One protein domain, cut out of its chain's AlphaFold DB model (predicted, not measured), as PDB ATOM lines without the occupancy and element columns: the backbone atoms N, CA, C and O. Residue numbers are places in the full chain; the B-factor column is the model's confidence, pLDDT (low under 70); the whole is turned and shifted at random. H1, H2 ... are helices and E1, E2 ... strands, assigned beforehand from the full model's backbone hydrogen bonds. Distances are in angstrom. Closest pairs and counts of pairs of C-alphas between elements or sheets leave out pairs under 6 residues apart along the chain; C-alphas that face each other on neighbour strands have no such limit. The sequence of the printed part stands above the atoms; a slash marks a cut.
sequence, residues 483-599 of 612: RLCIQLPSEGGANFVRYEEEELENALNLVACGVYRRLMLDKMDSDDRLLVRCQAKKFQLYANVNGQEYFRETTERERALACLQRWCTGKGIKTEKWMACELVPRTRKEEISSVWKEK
ATOM      1  N   ARG A 483      66.671  53.345  94.851       86.75
ATOM      2  CA  ARG A 483      66.041  52.032  94.918       86.75
ATOM      3  C   ARG A 483      67.048  51.014  95.441       86.75
ATOM      4  O   ARG A 483      68.172  50.945  94.946       86.75
ATOM      5  N   LEU A 484      66.643  50.237  96.438       88.69
ATOM      6  CA  LEU A 484      67.399  49.111  96.968       88.69
ATOM      7  C   LEU A 484      67.117  47.873  96.124       88.69
ATOM      8  O   LEU A 484      66.016  47.341  96.144       88.69
ATOM      9  N   CYS A 485      68.119  47.403  95.400       89.62
ATOM     10  CA  CYS A 485      68.053  46.222  94.555       89.62
ATOM     11  C   CYS A 485      68.898  45.115  95.188       89.62
ATOM     12  O   CYS A 485      70.106  45.281  95.380       89.62
ATOM     13  N   ILE A 486      68.290  43.974  95.486       90.19
ATOM     14  CA  ILE A 486      68.992  42.781  95.968       90.19
ATOM     15  C   ILE A 486      69.058  41.743  94.855       90.19
ATOM     16  O   ILE A 486      68.111  41.588  94.085       90.19
ATOM     17  N   GLN A 487      70.177  41.028  94.767       89.25
ATOM     18  CA  GLN A 487      70.335  39.933  93.818       89.25
ATOM     19  C   GLN A 487      70.737  38.647  94.533       89.25
ATOM     20  O   GLN A 487      71.703  38.620  95.301       89.25
ATOM     21  N   LEU A 488      70.009  37.582  94.229       87.31
ATOM     22  CA  LEU A 488      70.254  36.223  94.677       87.31
ATOM     23  C   LEU A 488      71.391  35.558  93.867       87.31
ATOM     24  O   LEU A 488      71.772  36.051  92.798       87.31
ATOM     25  N   PRO A 489      71.974  34.455  94.370       87.56
ATOM     26  CA  PRO A 489      72.973  33.660  93.656       87.56
ATOM     27  C   PRO A 489      72.577  33.258  92.229       87.56
ATOM     28  O   PRO A 489      73.404  33.415  91.327       87.56
ATOM     29  N   SER A 490      71.330  32.824  92.016       82.81
ATOM     30  CA  SER A 490      70.794  32.413  90.703       82.81
ATOM     31  C   SER A 490      70.565  33.555  89.695       82.81
ATOM     32  O   SER A 490      70.121  33.310  88.581       82.81
ATOM     33  N   GLU A 491      70.881  34.798  90.073       77.00
ATOM     34  CA  GLU A 491      70.634  36.043  89.330       77.00
ATOM     35  C   GLU A 491      69.227  36.642  89.449       77.00
ATOM     36  O   GLU A 491      69.079  37.821  89.107       77.00
ATOM     37  N   GLY A 492      68.264  35.917  90.030       76.00
ATOM     38  CA  GLY A 492      66.981  36.477  90.471       76.00
ATOM     39  C   GLY A 492      67.153  37.595  91.512       76.00
ATOM     40  O   GLY A 492      68.224  37.763  92.102       76.00
ATOM     41  N   GLY A 493      66.121  38.403  91.755       80.00
ATOM     42  CA  GLY A 493      66.236  39.527  92.686       80.00
ATOM     43  C   GLY A 493      64.926  40.244  92.982       80.00
ATOM     44  O   GLY A 493      63.897  39.954  92.381       80.00
ATOM     45  N   ALA A 494      64.992  41.200  93.906       81.88
ATOM     46  CA  ALA A 494      63.874  42.057  94.291       81.88
ATOM     47  C   ALA A 494      64.342  43.509  94.417       81.88
ATOM     48  O   ALA A 494      65.522  43.774  94.672       81.88
ATOM     49  N   ASN A 495      63.414  44.448  94.233       83.94
ATOM     50  CA  ASN A 495      63.705  45.872  94.296       83.94
ATOM     51  C   ASN A 495      62.734  46.576  95.242       83.94
ATOM     52  O   ASN A 495      61.535  46.333  95.181       83.94
ATOM     53  N   PHE A 496      63.250  47.498  96.051       81.81
ATOM     54  CA  PHE A 496      62.492  48.211  97.068       81.81
ATOM     55  C   PHE A 496      62.721  49.711  96.944       81.81
ATOM     56  O   PHE A 496      63.852  50.187  96.830       81.81
ATOM     57  N   VAL A 497      61.630  50.466  96.987       76.69
ATOM     58  CA  VAL A 497      61.645  51.937  97.038       76.69
ATOM     59  C   VAL A 497      61.179  52.469  98.393       76.69
ATOM     60  O   VAL A 497      61.402  53.636  98.690       76.69
ATOM     61  N   ARG A 498      60.587  51.615  99.232       78.62
ATOM     62  CA  ARG A 498      60.251  51.880 100.633       78.62
ATOM     63  C   ARG A 498      61.181  51.040 101.489       78.62
ATOM     64  O   ARG A 498      61.075  49.825 101.464       78.62
ATOM     65  N   TYR A 499      62.145  51.654 102.157       82.88
ATOM     66  CA  TYR A 499      63.026  50.948 103.083       82.88
ATOM     67  C   TYR A 499      63.664  51.933 104.057       82.88
ATOM     68  O   TYR A 499      63.848  53.110 103.740       82.88
ATOM     69  N   GLU A 500      64.028  51.423 105.227       83.75
ATOM     70  CA  GLU A 500      64.734  52.163 106.271       83.75
ATOM     71  C   GLU A 500      66.220  51.779 106.303       83.75
ATOM     72  O   GLU A 500      66.653  50.825 105.649       83.75
ATOM     73  N   GLU A 501      67.028  52.499 107.085       85.88
ATOM     74  CA  GLU A 501      68.455  52.171 107.243       85.88
ATOM     75  C   GLU A 501      68.686  50.739 107.759       85.88
ATOM     76  O   GLU A 501      69.676  50.104 107.393       85.88
ATOM     77  N   GLU A 502      67.750  50.207 108.546       89.75
ATOM     78  CA  GLU A 502      67.766  48.826 109.036       89.75
ATOM     79  C   GLU A 502      67.789  47.800 107.888       89.75
ATOM     80  O   GLU A 502      68.485  46.786 107.964       89.75
ATOM     81  N   GLU A 503      67.096  48.070 106.778       91.50
ATOM     82  CA  GLU A 503      67.089  47.174 105.616       91.50
ATOM     83  C   GLU A 503      68.430  47.177 104.883       91.50
ATOM     84  O   GLU A 503      68.853  46.150 104.350       91.50
ATOM     85  N   LEU A 504      69.148  48.306 104.894       92.81
ATOM     86  CA  LEU A 504      70.503  48.381 104.343       92.81
ATOM     87  C   LEU A 504      71.482  47.547 105.171       92.81
ATOM     88  O   LEU A 504      72.336  46.861 104.602       92.81
ATOM     89  N   GLU A 505      71.357  47.588 106.499       94.94
ATOM     90  CA  GLU A 505      72.167  46.756 107.388       94.94
ATOM     91  C   GLU A 505      71.876  45.267 107.171       94.94
ATOM     92  O   GLU A 505      72.809  44.487 106.952       94.94
ATOM     93  N   ASN A 506      70.600  44.877 107.154       95.25
ATOM     94  CA  ASN A 506      70.202  43.493 106.908       95.25
ATOM     95  C   ASN A 506      70.652  43.005 105.524       95.25
ATOM     96  O   ASN A 506      71.243  41.929 105.416       95.25
ATOM     97  N   ALA A 507      70.482  43.812 104.473       94.81
ATOM     98  CA  ALA A 507      70.946  43.467 103.129       94.81
ATOM     99  C   ALA A 507      72.462  43.249 103.093       94.81
ATOM    100  O   ALA A 507      72.940  42.276 102.505       94.81
ATOM    101  N   LEU A 508      73.233  44.123 103.746       95.50
ATOM    102  CA  LEU A 508      74.685  43.993 103.818       95.50
ATOM    103  C   LEU A 508      75.113  42.733 104.585       95.50
ATOM    104  O   LEU A 508      76.051  42.053 104.160       95.50
ATOM    105  N   ASN A 509      74.424  42.398 105.680       94.81
ATOM    106  CA  ASN A 509      74.665  41.171 106.443       94.81
ATOM    107  C   ASN A 509      74.390  39.926 105.588       94.81
ATOM    108  O   ASN A 509      75.217  39.014 105.531       94.81
ATOM    109  N   LEU A 510      73.281  39.915 104.848       95.00
ATOM    110  CA  LEU A 510      72.916  38.813 103.958       95.00
ATOM    111  C   LEU A 510      73.885  38.666 102.775       95.00
ATOM    112  O   LEU A 510      74.216  37.541 102.393       95.00
ATOM    113  N   VAL A 511      74.434  39.768 102.251       95.00
ATOM    114  CA  VAL A 511      75.557  39.730 101.294       95.00
ATOM    115  C   VAL A 511      76.815  39.138 101.940       95.00
ATOM    116  O   VAL A 511      77.514  38.338 101.322       95.00
ATOM    117  N   ALA A 512      77.125  39.502 103.188       93.44
ATOM    118  CA  ALA A 512      78.311  39.007 103.888       93.44
ATOM    119  C   ALA A 512      78.268  37.492 104.143       93.44
ATOM    120  O   ALA A 512      79.310  36.833 104.100       93.44
ATOM    121  N   CYS A 513      77.070  36.953 104.377       91.12
ATOM    122  CA  CYS A 513      76.818  35.529 104.587       91.12
ATOM    123  C   CYS A 513      76.572  34.745 103.286       91.12
ATOM    124  O   CYS A 513      76.379  33.534 103.346       91.12
ATOM    125  N   GLY A 514      76.603  35.401 102.120       90.69
ATOM    126  CA  GLY A 514      76.434  34.756 100.814       90.69
ATOM    127  C   GLY A 514      74.991  34.394 100.454       90.69
ATOM    128  O   GLY A 514      74.781  33.705  99.463       90.69
ATOM    129  N   VAL A 515      74.006  34.869 101.225       91.88
ATOM    130  CA  VAL A 515      72.576  34.721 100.903       91.88
ATOM    131  C   VAL A 515      72.221  35.574  99.690       91.88
ATOM    132  O   VAL A 515      71.468  35.144  98.823       91.88
ATOM    133  N   TYR A 516      72.791  36.777  99.613       93.06
ATOM    134  CA  TYR A 516      72.718  37.630  98.435       93.06
ATOM    135  C   TYR A 516      74.066  37.657  97.724       93.06
ATOM    136  O   TYR A 516      75.115  37.836  98.347       93.06
ATOM    137  N   ARG A 517      74.037  37.541  96.394       90.38
ATOM    138  CA  ARG A 517      75.218  37.697  95.536       90.38
ATOM    139  C   ARG A 517      75.736  39.132  95.587       90.38
ATOM    140  O   ARG A 517      76.947  39.360  95.639       90.38
ATOM    141  N   ARG A 518      74.817  40.100  95.553       90.56
ATOM    142  CA  ARG A 518      75.113  41.533  95.667       90.56
ATOM    143  C   ARG A 518      73.887  42.327  96.103       90.56
ATOM    144  O   ARG A 518      72.755  41.894  95.903       90.56
ATOM    145  N   LEU A 519      74.144  43.524  96.616       92.88
ATOM    146  CA  LEU A 519      73.148  44.579  96.783       92.88
ATOM    147  C   LEU A 519      73.548  45.779  95.916       92.88
ATOM    148  O   LEU A 519      74.735  46.014  95.672       92.88
ATOM    149  N   MET A 520      72.572  46.540  95.445       91.00
ATOM    150  CA  MET A 520      72.781  47.755  94.673       91.00
ATOM    151  C   MET A 520      71.798  48.832  95.123       91.00
ATOM    152  O   MET A 520      70.619  48.558  95.289       91.00
ATOM    153  N   LEU A 521      72.282  50.057  95.288       90.69
ATOM    154  CA  LEU A 521      71.452  51.253  95.322       90.69
ATOM    155  C   LEU A 521      71.532  51.898  93.946       90.69
ATOM    156  O   LEU A 521      72.634  52.253  93.534       90.69
ATOM    157  N   ASP A 522      70.424  52.047  93.224       86.00
ATOM    158  CA  ASP A 522      70.403  52.788  91.958       86.00
ATOM    159  C   ASP A 522      69.355  53.899  91.938       86.00
ATOM    160  O   ASP A 522      68.368  53.878  92.672       86.00
ATOM    161  N   LYS A 523      69.622  54.932  91.141       80.75
ATOM    162  CA  LYS A 523      68.707  56.056  90.968       80.75
ATOM    163  C   LYS A 523      67.870  55.821  89.716       80.75
ATOM    164  O   LYS A 523      68.417  55.553  88.656       80.75
ATOM    165  N   MET A 524      66.548  55.933  89.826       69.31
ATOM    166  CA  MET A 524      65.629  55.594  88.726       69.31
ATOM    167  C   MET A 524      65.868  56.430  87.455       69.31
ATOM    168  O   MET A 524      65.760  55.903  86.352       69.31
ATOM    169  N   ASP A 525      66.254  57.699  87.616       71.75
ATOM    170  CA  ASP A 525      66.340  58.678  86.521       71.75
ATOM    171  C   ASP A 525      67.774  58.910  86.005       71.75
ATOM    172  O   ASP A 525      68.048  59.892  85.316       71.75
ATOM    173  N   SER A 526      68.732  58.056  86.381       77.62
ATOM    174  CA  SER A 526      70.130  58.183  85.946       77.62
ATOM    175  C   SER A 526      70.883  56.858  86.044       77.62
ATOM    176  O   SER A 526      70.456  55.951  86.745       77.62
ATOM    177  N   ASP A 527      72.069  56.775  85.446       78.69
ATOM    178  CA  ASP A 527      72.953  55.612  85.617       78.69
ATOM    179  C   ASP A 527      73.707  55.586  86.962       78.69
ATOM    180  O   ASP A 527      74.513  54.675  87.203       78.69
ATOM    181  N   ASP A 528      73.437  56.554  87.846       85.56
ATOM    182  CA  ASP A 528      74.034  56.623  89.174       85.56
ATOM    183  C   ASP A 528      73.642  55.405  90.013       85.56
ATOM    184  O   ASP A 528      72.464  55.086  90.207       85.56
ATOM    185  N   ARG A 529      74.657  54.718  90.540       88.44
ATOM    186  CA  ARG A 529      74.477  53.490  91.320       88.44
ATOM    187  C   ARG A 529      75.659  53.194  92.221       88.44
ATOM    188  O   ARG A 529      76.800  53.485  91.874       88.44
ATOM    189  N   LEU A 530      75.385  52.548  93.343       90.69
ATOM    190  CA  LEU A 530      76.356  51.956  94.251       90.69
ATOM    191  C   LEU A 530      76.079  50.458  94.344       90.69
ATOM    192  O   LEU A 530      75.037  50.052  94.838       90.69
ATOM    193  N   LEU A 531      77.018  49.635  93.899       91.31
ATOM    194  CA  LEU A 531      76.969  48.183  93.997       91.31
ATOM    195  C   LEU A 531      77.899  47.713  95.113       91.31
ATOM    196  O   LEU A 531      79.048  48.148  95.191       91.31
ATOM    197  N   VAL A 532      77.418  46.788  95.938       93.12
ATOM    198  CA  VAL A 532      78.174  46.163  97.025       93.12
ATOM    199  C   VAL A 532      78.105  44.646  96.890       93.12
ATOM    200  O   VAL A 532      77.027  44.063  96.785       93.12
ATOM    201  N   ARG A 533      79.268  43.993  96.927       92.44
ATOM    202  CA  ARG A 533      79.394  42.530  97.019       92.44
ATOM    203  C   ARG A 533      80.420  42.149  98.080       92.44
ATOM    204  O   ARG A 533      81.320  42.938  98.377       92.44
ATOM    205  N   CYS A 534      80.306  40.948  98.637       91.88
ATOM    206  CA  CYS A 534      81.284  40.407  99.577       91.88
ATOM    207  C   CYS A 534      81.987  39.199  98.958       91.88
ATOM    208  O   CYS A 534      81.344  38.229  98.569       91.88
ATOM    209  N   GLN A 535      83.317  39.245  98.879       86.88
ATOM    210  CA  GLN A 535      84.130  38.124  98.419       86.88
ATOM    211  C   GLN A 535      85.299  37.922  99.378       86.88
ATOM    212  O   GLN A 535      86.000  38.871  99.722       86.88
ATOM    213  N   ALA A 536      85.508  36.682  99.832       86.56
ATOM    214  CA  ALA A 536      86.574  36.334 100.778       86.56
ATOM    215  C   ALA A 536      86.621  37.252 102.024       86.56
ATOM    216  O   ALA A 536      87.694  37.680 102.452       86.56
ATOM    217  N   LYS A 537      85.446  37.564 102.598       86.50
ATOM    218  CA  LYS A 537      85.258  38.472 103.752       86.50
ATOM    219  C   LYS A 537      85.709  39.921 103.510       86.50
ATOM    220  O   LYS A 537      86.012  40.646 104.458       86.50
ATOM    221  N   LYS A 538      85.766  40.351 102.250       92.31
ATOM    222  CA  LYS A 538      86.013  41.741 101.869       92.31
ATOM    223  C   LYS A 538      84.809  42.297 101.134       92.31
ATOM    224  O   LYS A 538      84.371  41.722 100.138       92.31
ATOM    225  N   PHE A 539      84.330  43.443 101.592       92.69
ATOM    226  CA  PHE A 539      83.328  44.218 100.885       92.69
ATOM    227  C   PHE A 539      84.000  44.998  99.764       92.69
ATOM    228  O   PHE A 539      84.949  45.755  99.985       92.69
ATOM    229  N   GLN A 540      83.495  44.800  98.557       91.81
ATOM    230  CA  GLN A 540      83.898  45.508  97.356       91.81
ATOM    231  C   GLN A 540      82.736  46.394  96.928       91.81
ATOM    232  O   GLN A 540      81.629  45.905  96.693       91.81
ATOM    233  N   LEU A 541      82.997  47.695  96.868       91.56
ATOM    234  CA  LEU A 541      82.024  48.719  96.547       91.56
ATOM    235  C   LEU A 541      82.402  49.362  95.214       91.56
ATOM    236  O   LEU A 541      83.544  49.789  95.018       91.56
ATOM    237  N   TYR A 542      81.429  49.451  94.316       89.31
ATOM    238  CA  TYR A 542      81.566  50.033  92.988       89.31
ATOM    239  C   TYR A 542      80.518  51.123  92.846       89.31
ATOM    240  O   TYR A 542      79.328  50.840  92.939       89.31
ATOM    241  N   ALA A 543      80.941  52.361  92.630       89.12
ATOM    242  CA  ALA A 543      80.026  53.465  92.399       89.12
ATOM    243  C   ALA A 543      80.158  53.952  90.956       89.12
ATOM    244  O   ALA A 543      81.269  54.130  90.465       89.12
ATOM    245  N   ASN A 544      79.034  54.185  90.289       85.81
ATOM    246  CA  ASN A 544      78.965  55.011  89.091       85.81
ATOM    247  C   ASN A 544      78.240  56.298  89.481       85.81
ATOM    248  O   ASN A 544      77.160  56.227  90.068       85.81
ATOM    249  N   VAL A 545      78.866  57.447  89.239       84.69
ATOM    250  CA  VAL A 545      78.277  58.764  89.503       84.69
ATOM    251  C   VAL A 545      78.595  59.673  88.324       84.69
ATOM    252  O   VAL A 545      79.768  59.929  88.048       84.69
ATOM    253  N   ASN A 546      77.565  60.162  87.634       83.69
ATOM    254  CA  ASN A 546      77.678  60.991  86.429       83.69
ATOM    255  C   ASN A 546      78.612  60.383  85.364       83.69
ATOM    256  O   ASN A 546      79.447  61.077  84.780       83.69
ATOM    257  N   GLY A 547      78.522  59.065  85.153       79.00
ATOM    258  CA  GLY A 547      79.333  58.336  84.173       79.00
ATOM    259  C   GLY A 547      80.776  58.060  84.604       79.00
ATOM    260  O   GLY A 547      81.514  57.414  83.863       79.00
ATOM    261  N   GLN A 548      81.193  58.504  85.795       82.88
ATOM    262  CA  GLN A 548      82.504  58.189  86.356       82.88
ATOM    263  C   GLN A 548      82.415  56.994  87.301       82.88
ATOM    264  O   GLN A 548      81.571  56.952  88.196       82.88
ATOM    265  N   GLU A 549      83.321  56.036  87.115       85.56
ATOM    266  CA  GLU A 549      83.372  54.820  87.918       85.56
ATOM    267  C   GLU A 549      84.422  54.907  89.026       85.56
ATOM    268  O   GLU A 549      85.587  55.259  88.807       85.56
ATOM    269  N   TYR A 550      84.011  54.507  90.222       86.75
ATOM    270  CA  TYR A 550      84.809  54.513  91.432       86.75
ATOM    271  C   TYR A 550      84.781  53.141  92.095       86.75
ATOM    272  O   TYR A 550      83.764  52.449  92.099       86.75
ATOM    273  N   PHE A 551      85.896  52.777  92.716       87.25
ATOM    274  CA  PHE A 551      86.057  51.523  93.432       87.25
ATOM    275  C   PHE A 551      86.603  51.746  94.844       87.25
ATOM    276  O   PHE A 551      87.507  52.560  95.069       87.25
ATOM    277  N   ARG A 552      86.077  50.968  95.792       87.50
ATOM    278  CA  ARG A 552      86.540  50.910  97.177       87.50
ATOM    279  C   ARG A 552      86.466  49.477  97.699       87.50
ATOM    280  O   ARG A 552      85.545  48.733  97.393       87.50
ATOM    281  N   GLU A 553      87.434  49.099  98.524       89.38
ATOM    282  CA  GLU A 553      87.467  47.799  99.200       89.38
ATOM    283  C   GLU A 553      87.625  48.022 100.705       89.38
ATOM    284  O   GLU A 553      88.374  48.904 101.139       89.38
ATOM    285  N   THR A 554      86.919  47.242 101.517       90.69
ATOM    286  CA  THR A 554      87.078  47.267 102.970       90.69
ATOM    287  C   THR A 554      86.791  45.905 103.592       90.69
ATOM    288  O   THR A 554      85.966  45.140 103.106       90.69
ATOM    289  N   THR A 555      87.491  45.592 104.677       91.00
ATOM    290  CA  THR A 555      87.214  44.431 105.536       91.00
ATOM    291  C   THR A 555      86.279  44.780 106.695       91.00
ATOM    292  O   THR A 555      85.818  43.883 107.388       91.00
ATOM    293  N   GLU A 556      86.026  46.070 106.937       91.19
ATOM    294  CA  GLU A 556      85.192  46.550 108.041       91.19
ATOM    295  C   GLU A 556      83.748  46.714 107.556       91.19
ATOM    296  O   GLU A 556      83.472  47.530 106.671       91.19
ATOM    297  N   ARG A 557      82.826  45.946 108.147       92.25
ATOM    298  CA  ARG A 557      81.395  45.972 107.813       92.25
ATOM    299  C   ARG A 557      80.799  47.359 108.030       92.25
ATOM    300  O   ARG A 557      80.112  47.878 107.157       92.25
ATOM    301  N   GLU A 558      81.137  47.992 109.149       91.38
ATOM    302  CA  GLU A 558      80.644  49.311 109.548       91.38
ATOM    303  C   GLU A 558      81.019  50.378 108.514       91.38
ATOM    304  O   GLU A 558      80.246  51.292 108.245       91.38
ATOM    305  N   ARG A 559      82.187  50.241 107.869       90.50
ATOM    306  CA  ARG A 559      82.593  51.152 106.792       90.50
ATOM    307  C   ARG A 559      81.775  50.955 105.528       90.50
ATOM    308  O   ARG A 559      81.490  51.947 104.863       90.50
ATOM    309  N   ALA A 560      81.431  49.718 105.176       90.88
ATOM    310  CA  ALA A 560      80.577  49.442 104.026       90.88
ATOM    311  C   ALA A 560      79.138  49.937 104.270       90.88
ATOM    312  O   ALA A 560      78.573  50.594 103.398       90.88
ATOM    313  N   LEU A 561      78.597  49.720 105.474       91.62
ATOM    314  CA  LEU A 561      77.276  50.218 105.875       91.62
ATOM    315  C   LEU A 561      77.212  51.750 105.872       91.62
ATOM    316  O   LEU A 561      76.309  52.327 105.272       91.62
ATOM    317  N   ALA A 562      78.226  52.411 106.439       89.56
ATOM    318  CA  ALA A 562      78.313  53.869 106.435       89.56
ATOM    319  C   ALA A 562      78.357  54.454 105.013       89.56
ATOM    320  O   ALA A 562      77.873  55.565 104.799       89.56
ATOM    321  N   CYS A 563      78.904  53.724 104.031       88.69
ATOM    322  CA  CYS A 563      78.781  54.129 102.630       88.69
ATOM    323  C   CYS A 563      77.304  54.077 102.213       88.69
ATOM    324  O   CYS A 563      76.740  55.098 101.837       88.69
ATOM    325  N   LEU A 564      76.642  52.925 102.346       89.25
ATOM    326  CA  LEU A 564      75.239  52.749 101.941       89.25
ATOM    327  C   LEU A 564      74.300  53.819 102.530       89.25
ATOM    328  O   LEU A 564      73.591  54.478 101.771       89.25
ATOM    329  N   GLN A 565      74.376  54.072 103.842       87.88
ATOM    330  CA  GLN A 565      73.565  55.086 104.543       87.88
ATOM    331  C   GLN A 565      73.807  56.515 104.024       87.88
ATOM    332  O   GLN A 565      72.924  57.373 103.955       87.88
ATOM    333  N   ARG A 566      75.038  56.821 103.617       85.75
ATOM    334  CA  ARG A 566      75.352  58.136 103.051       85.75
ATOM    335  C   ARG A 566      74.893  58.280 101.614       85.75
ATOM    336  O   ARG A 566      74.597  59.396 101.186       85.75
ATOM    337  N   TRP A 567      74.864  57.184 100.866       83.56
ATOM    338  CA  TRP A 567      74.303  57.178  99.525       83.56
ATOM    339  C   TRP A 567      72.792  57.365  99.569       83.56
ATOM    340  O   TRP A 567      72.320  58.286  98.908       83.56
ATOM    341  N   CYS A 568      72.063  56.613 100.403       77.81
ATOM    342  CA  CYS A 568      70.606  56.759 100.493       77.81
ATOM    343  C   CYS A 568      70.186  58.188 100.892       77.81
ATOM    344  O   CYS A 568      69.274  58.747 100.291       77.81
ATOM    345  N   THR A 569      70.942  58.852 101.777       75.81
ATOM    346  CA  THR A 569      70.710  60.257 102.179       75.81
ATOM    347  C   THR A 569      71.262  61.312 101.201       75.81
ATOM    348  O   THR A 569      71.288  62.504 101.516       75.81
ATOM    349  N   GLY A 570      71.749  60.909 100.021       70.88
ATOM    350  CA  GLY A 570      72.223  61.815  98.965       70.88
ATOM    351  C   GLY A 570      73.583  62.482  99.221       70.88
ATOM    352  O   GLY A 570      73.976  63.394  98.492       70.88
ATOM    353  N   LYS A 571      74.332  62.048 100.243       67.50
ATOM    354  CA  LYS A 571      75.628  62.636 100.640       67.50
ATOM    355  C   LYS A 571      76.834  62.052  99.881       67.50
ATOM    356  O   LYS A 571      77.853  62.740  99.779       67.50
ATOM    357  N   GLY A 572      76.718  60.846  99.319       68.44
ATOM    358  CA  GLY A 572      77.637  60.253  98.327       68.44
ATOM    359  C   GLY A 572      79.146  60.274  98.658       68.44
ATOM    360  O   GLY A 572      79.558  60.292  99.817       68.44
ATOM    361  N   ILE A 573      79.981  60.313  97.603       67.56
ATOM    362  CA  ILE A 573      81.459  60.133  97.591       67.56
ATOM    363  C   ILE A 573      82.245  61.194  98.397       67.56
ATOM    364  O   ILE A 573      83.432  61.012  98.674       67.56
ATOM    365  N   LYS A 574      81.612  62.298  98.820       59.25
ATOM    366  CA  LYS A 574      82.278  63.561  99.208       59.25
ATOM    367  C   LYS A 574      83.268  63.500 100.390       59.25
ATOM    368  O   LYS A 574      83.894  64.515 100.672       59.25
ATOM    369  N   THR A 575      83.456  62.369 101.081       51.81
ATOM    370  CA  THR A 575      84.426  62.275 102.198       51.81
ATOM    371  C   THR A 575      85.183  60.940 102.308       51.81
ATOM    372  O   THR A 575      85.697  60.613 103.377       51.81
ATOM    373  N   GLU A 576      85.246  60.134 101.248       61.91
ATOM    374  CA  GLU A 576      85.771  58.763 101.319       61.91
ATOM    375  C   GLU A 576      86.944  58.528 100.358       61.91
ATOM    376  O   GLU A 576      87.004  59.111  99.279       61.91
ATOM    377  N   LYS A 577      87.891  57.658 100.742       71.31
ATOM    378  CA  LYS A 577      89.044  57.276  99.906       71.31
ATOM    379  C   LYS A 577      88.603  56.335  98.777       71.31
ATOM    380  O   LYS A 577      88.828  55.128  98.856       71.31
ATOM    381  N   TRP A 578      87.948  56.883  97.762       81.25
ATOM    382  CA  TRP A 578      87.593  56.177  96.532       81.25
ATOM    383  C   TRP A 578      88.733  56.249  95.521       81.25
ATOM    384  O   TRP A 578      89.394  57.278  95.390       81.25
ATOM    385  N   MET A 579      88.959  55.155  94.797       77.94
ATOM    386  CA  MET A 579      89.881  55.127  93.664       77.94
ATOM    387  C   MET A 579      89.068  55.202  92.377       77.94
ATOM    388  O   MET A 579      88.133  54.423  92.211       77.94
ATOM    389  N   ALA A 580      89.420  56.101  91.456       77.88
ATOM    390  CA  ALA A 580      88.834  56.079  90.117       77.88
ATOM    391  C   ALA A 580      89.189  54.748  89.434       77.88
ATOM    392  O   ALA A 580      90.358  54.352  89.439       77.88
ATOM    393  N   CYS A 581      88.209  54.060  88.842       69.94
ATOM    394  CA  CYS A 581      88.409  52.749  88.209       69.94
ATOM    395  C   CYS A 581      89.474  52.789  87.097       69.94
ATOM    396  O   CYS A 581      90.187  51.811  86.867       69.94
ATOM    397  N   GLU A 582      89.661  53.943  86.455       66.25
ATOM    398  CA  GLU A 582      90.713  54.184  85.463       66.25
ATOM    399  C   GLU A 582      92.136  54.024  86.022       66.25
ATOM    400  O   GLU A 582      93.050  53.656  85.279       66.25
ATOM    401  N   LEU A 583      92.312  54.242  87.326       64.12
ATOM    402  CA  LEU A 583      93.589  54.170  88.042       64.12
ATOM    403  C   LEU A 583      93.831  52.792  88.685       64.12
ATOM    404  O   LEU A 583      94.883  52.561  89.280       64.12
ATOM    405  N   VAL A 584      92.876  51.865  88.566       65.88
ATOM    406  CA  VAL A 584      92.967  50.507  89.117       65.88
ATOM    407  C   VAL A 584      93.784  49.603  88.166       65.88
ATOM    408  O   VAL A 584      93.686  49.755  86.944       65.88
ATOM    409  N   PRO A 585      94.603  48.652  88.672       64.00
ATOM    410  CA  PRO A 585      95.382  47.737  87.833       64.00
ATOM    411  C   PRO A 585      94.540  46.993  86.785       64.00
ATOM    412  O   PRO A 585      93.393  46.628  87.036       64.00
ATOM    413  N   ARG A 586      95.131  46.714  85.612       57.03
ATOM    414  CA  ARG A 586      94.442  46.137  84.436       57.03
ATOM    415  C   ARG A 586      93.699  44.824  84.730       57.03
ATOM    416  O   ARG A 586      92.600  44.640  84.228       57.03
ATOM    417  N   THR A 587      94.247  43.979  85.603       58.25
ATOM    418  CA  THR A 587      93.622  42.723  86.064       58.25
ATOM    419  C   THR A 587      92.293  42.938  86.793       58.25
ATOM    420  O   THR A 587      91.394  42.116  86.684       58.25
ATOM    421  N   ARG A 588      92.139  44.064  87.498       63.16
ATOM    422  CA  ARG A 588      90.891  44.458  88.164       63.16
ATOM    423  C   ARG A 588      89.953  45.251  87.247       63.16
ATOM    424  O   ARG A 588      88.762  45.291  87.518       63.16
ATOM    425  N   LYS A 589      90.440  45.857  86.154       63.22
ATOM    426  CA  LYS A 589      89.576  46.537  85.163       63.22
ATOM    427  C   LYS A 589      88.663  45.563  84.420       63.22
ATOM    428  O   LYS A 589      87.513  45.895  84.155       63.22
ATOM    429  N   GLU A 590      89.156  44.368  84.106       61.34
ATOM    430  CA  GLU A 590      88.352  43.306  83.481       61.34
ATOM    431  C   GLU A 590      87.261  42.798  84.433       61.34
ATOM    432  O   GLU A 590      86.120  42.622  84.015       61.34
ATOM    433  N   GLU A 591      87.586  42.677  85.722       63.97
ATOM    434  CA  GLU A 591      86.647  42.336  86.798       63.97
ATOM    435  C   GLU A 591      85.598  43.438  87.040       63.97
ATOM    436  O   GLU A 591      84.415  43.152  87.182       63.97
ATOM    437  N   ILE A 592      85.996  44.715  87.037       64.69
ATOM    438  CA  ILE A 592      85.062  45.853  87.117       64.69
ATOM    439  C   ILE A 592      84.122  45.852  85.899       64.69
ATOM    440  O   ILE A 592      82.909  45.981  86.041       64.69
ATOM    441  N   SER A 593      84.665  45.654  84.693       62.12
ATOM    442  CA  SER A 593      83.873  45.630  83.461       62.12
ATOM    443  C   SER A 593      82.901  44.446  83.411       62.12
ATOM    444  O   SER A 593      81.788  44.610  82.911       62.12
ATOM    445  N   SER A 594      83.271  43.271  83.935       65.81
ATOM    446  CA  SER A 594      82.365  42.117  83.997       65.81
ATOM    447  C   SER A 594      81.212  42.341  84.978       65.81
ATOM    448  O   SER A 594      80.068  42.071  84.617       65.81
ATOM    449  N   VAL A 595      81.476  42.940  86.146       65.19
ATOM    450  CA  VAL A 595      80.443  43.305  87.139       65.19
ATOM    451  C   VAL A 595      79.364  44.202  86.528       65.19
ATOM    452  O   VAL A 595      78.175  44.014  86.797       65.19
ATOM    453  N   TRP A 596      79.757  45.152  85.675       64.50
ATOM    454  CA  TRP A 596      78.808  46.031  84.991       64.50
ATOM    455  C   TRP A 596      78.100  45.368  83.796       64.50
ATOM    456  O   TRP A 596      76.934  45.681  83.551       64.50
ATOM    457  N   LYS A 597      78.764  44.448  83.077       56.47
ATOM    458  CA  LYS A 597      78.214  43.713  81.916       56.47
ATOM    459  C   LYS A 597      77.194  42.633  82.278       56.47
ATOM    460  O   LYS A 597      76.350  42.309  81.451       56.47
ATOM    461  N   GLU A 598      77.205  42.115  83.506       53.03
ATOM    462  CA  GLU A 598      76.159  41.198  83.997       53.03
ATOM    463  C   GLU A 598      74.752  41.838  83.993       53.03
ATOM    464  O   GLU A 598      73.751  41.133  84.036       53.03
ATOM    465  N   LYS A 599      74.639  43.172  83.881       43.72
ATOM    466  CA  LYS A 599      73.349  43.882  83.797       43.72
ATOM    467  C   LYS A 599      72.653  43.723  82.432       43.72
ATOM    468  O   LYS A 599      71.445  43.926  82.353       43.72
TER     469      LYS A 599
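What this domain is: This is residues 483 to 599 of the 612 residues of the protein "TPR repeat" of Selenomonas ruminantium (UniProt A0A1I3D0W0). One twisted sheet of six strands makes a wall, with two helices, H1 and H2, packed over one of its faces. A long link runs past the edge strand E6 to a third helix, H3, which only grazes the sheet. The printed part has 117 residues, with elements in the order E1, E2, H1, E3, E4, E5, E6, H2, H3; the sheet, antiparallel throughout, runs E2, E1, E3, E4, E5, E6. The class is mixed, helices and strands, in two layers, H1 and H2 on one face of the sheet. The whole is compact and rounded, with a radius of gyration of the C-alphas of 13.2 A and spans of 35 by 29 by 28 A.

Where its parts are: Begin at C-alpha 483, at (66.041, 52.032, 94.918), where E1, residues 483 to 487, starts. E2 is residues 493 to 496, and H1 runs from 501 to 512, 16.8 A long. Next come E3, residues 518 to 522, E4, 529 to 535, 19.5 A, E5, 538 to 545, 22.4 A, and E6, 548 to 554, 20.4 A. H2, residues 557 to 568, spans 16.9 A from C-alpha 557 at (81.395, 45.972, 107.813). H3, residues 586 to 599, covers 21.2 A and ends at C-alpha 599, at (73.349, 43.882, 83.797).

How they stand to each other: Start in the sheet, where E3, E4, E5 and E6 form a meander, each strand the antiparallel neighbour of the one before. Look for N 521 and O 530 of the hairpin E3 and E4 at 2.8 A, N 531 and O 542 of E4 and E5 at 2.8 A, and N 541 and O 552 of E5 and E6 at 2.8 A. E1 is the antiparallel neighbour of E3, with N 485 and O 520 within hydrogen-bond range at 2.8 A, and the edge strand E2 forms a hairpin with E1, its antiparallel neighbour, with N 484 and O 496 within hydrogen-bond range at 2.8 A. E2, H1 and E3 are a split strand-helix-strand unit, two strands that run the same way with E1 between them, and its crossover is right-handed. H1 is on the sheet at a height of 8.6 A, over E3 and, only just, with 3 of its 12 C-alphas, over E4; its closest C-alphas to E4 are those of Ala 512 and Cys 534, 5.4 A. H2 is on the same face at 9.2 A, over E4 and E5, with the C-alphas of Ala 560 and Phe 539 6.7 A apart as its closest to E5. H2 touches H1 with residues 561 to 565 alone, at a steep tilt of 46 degrees, opposite ways; their closest C-alphas are those of Glu 505 and Leu 561, 6.4 A. H3 only grazes the sheet with residues 592 to 596, and is apart from H1 and H2. Every O i to N i+4 pair is within hydrogen-bond range in H1 and H2, against 8 of 10 in H3.

The domain as a whole: The C-alphas farthest apart are those of Arg 498 and Arg 586, 38.3 A. The printed part has no cut. The link from H2 to H3, residues 569 to 585, is long, and within it residues 579 to 580 pair antiparallel with 550 to 551 of E6. Mean pLDDT of the printed part is 81.5, and residues 524, 571 to 576 and 581 to 599 are under 70.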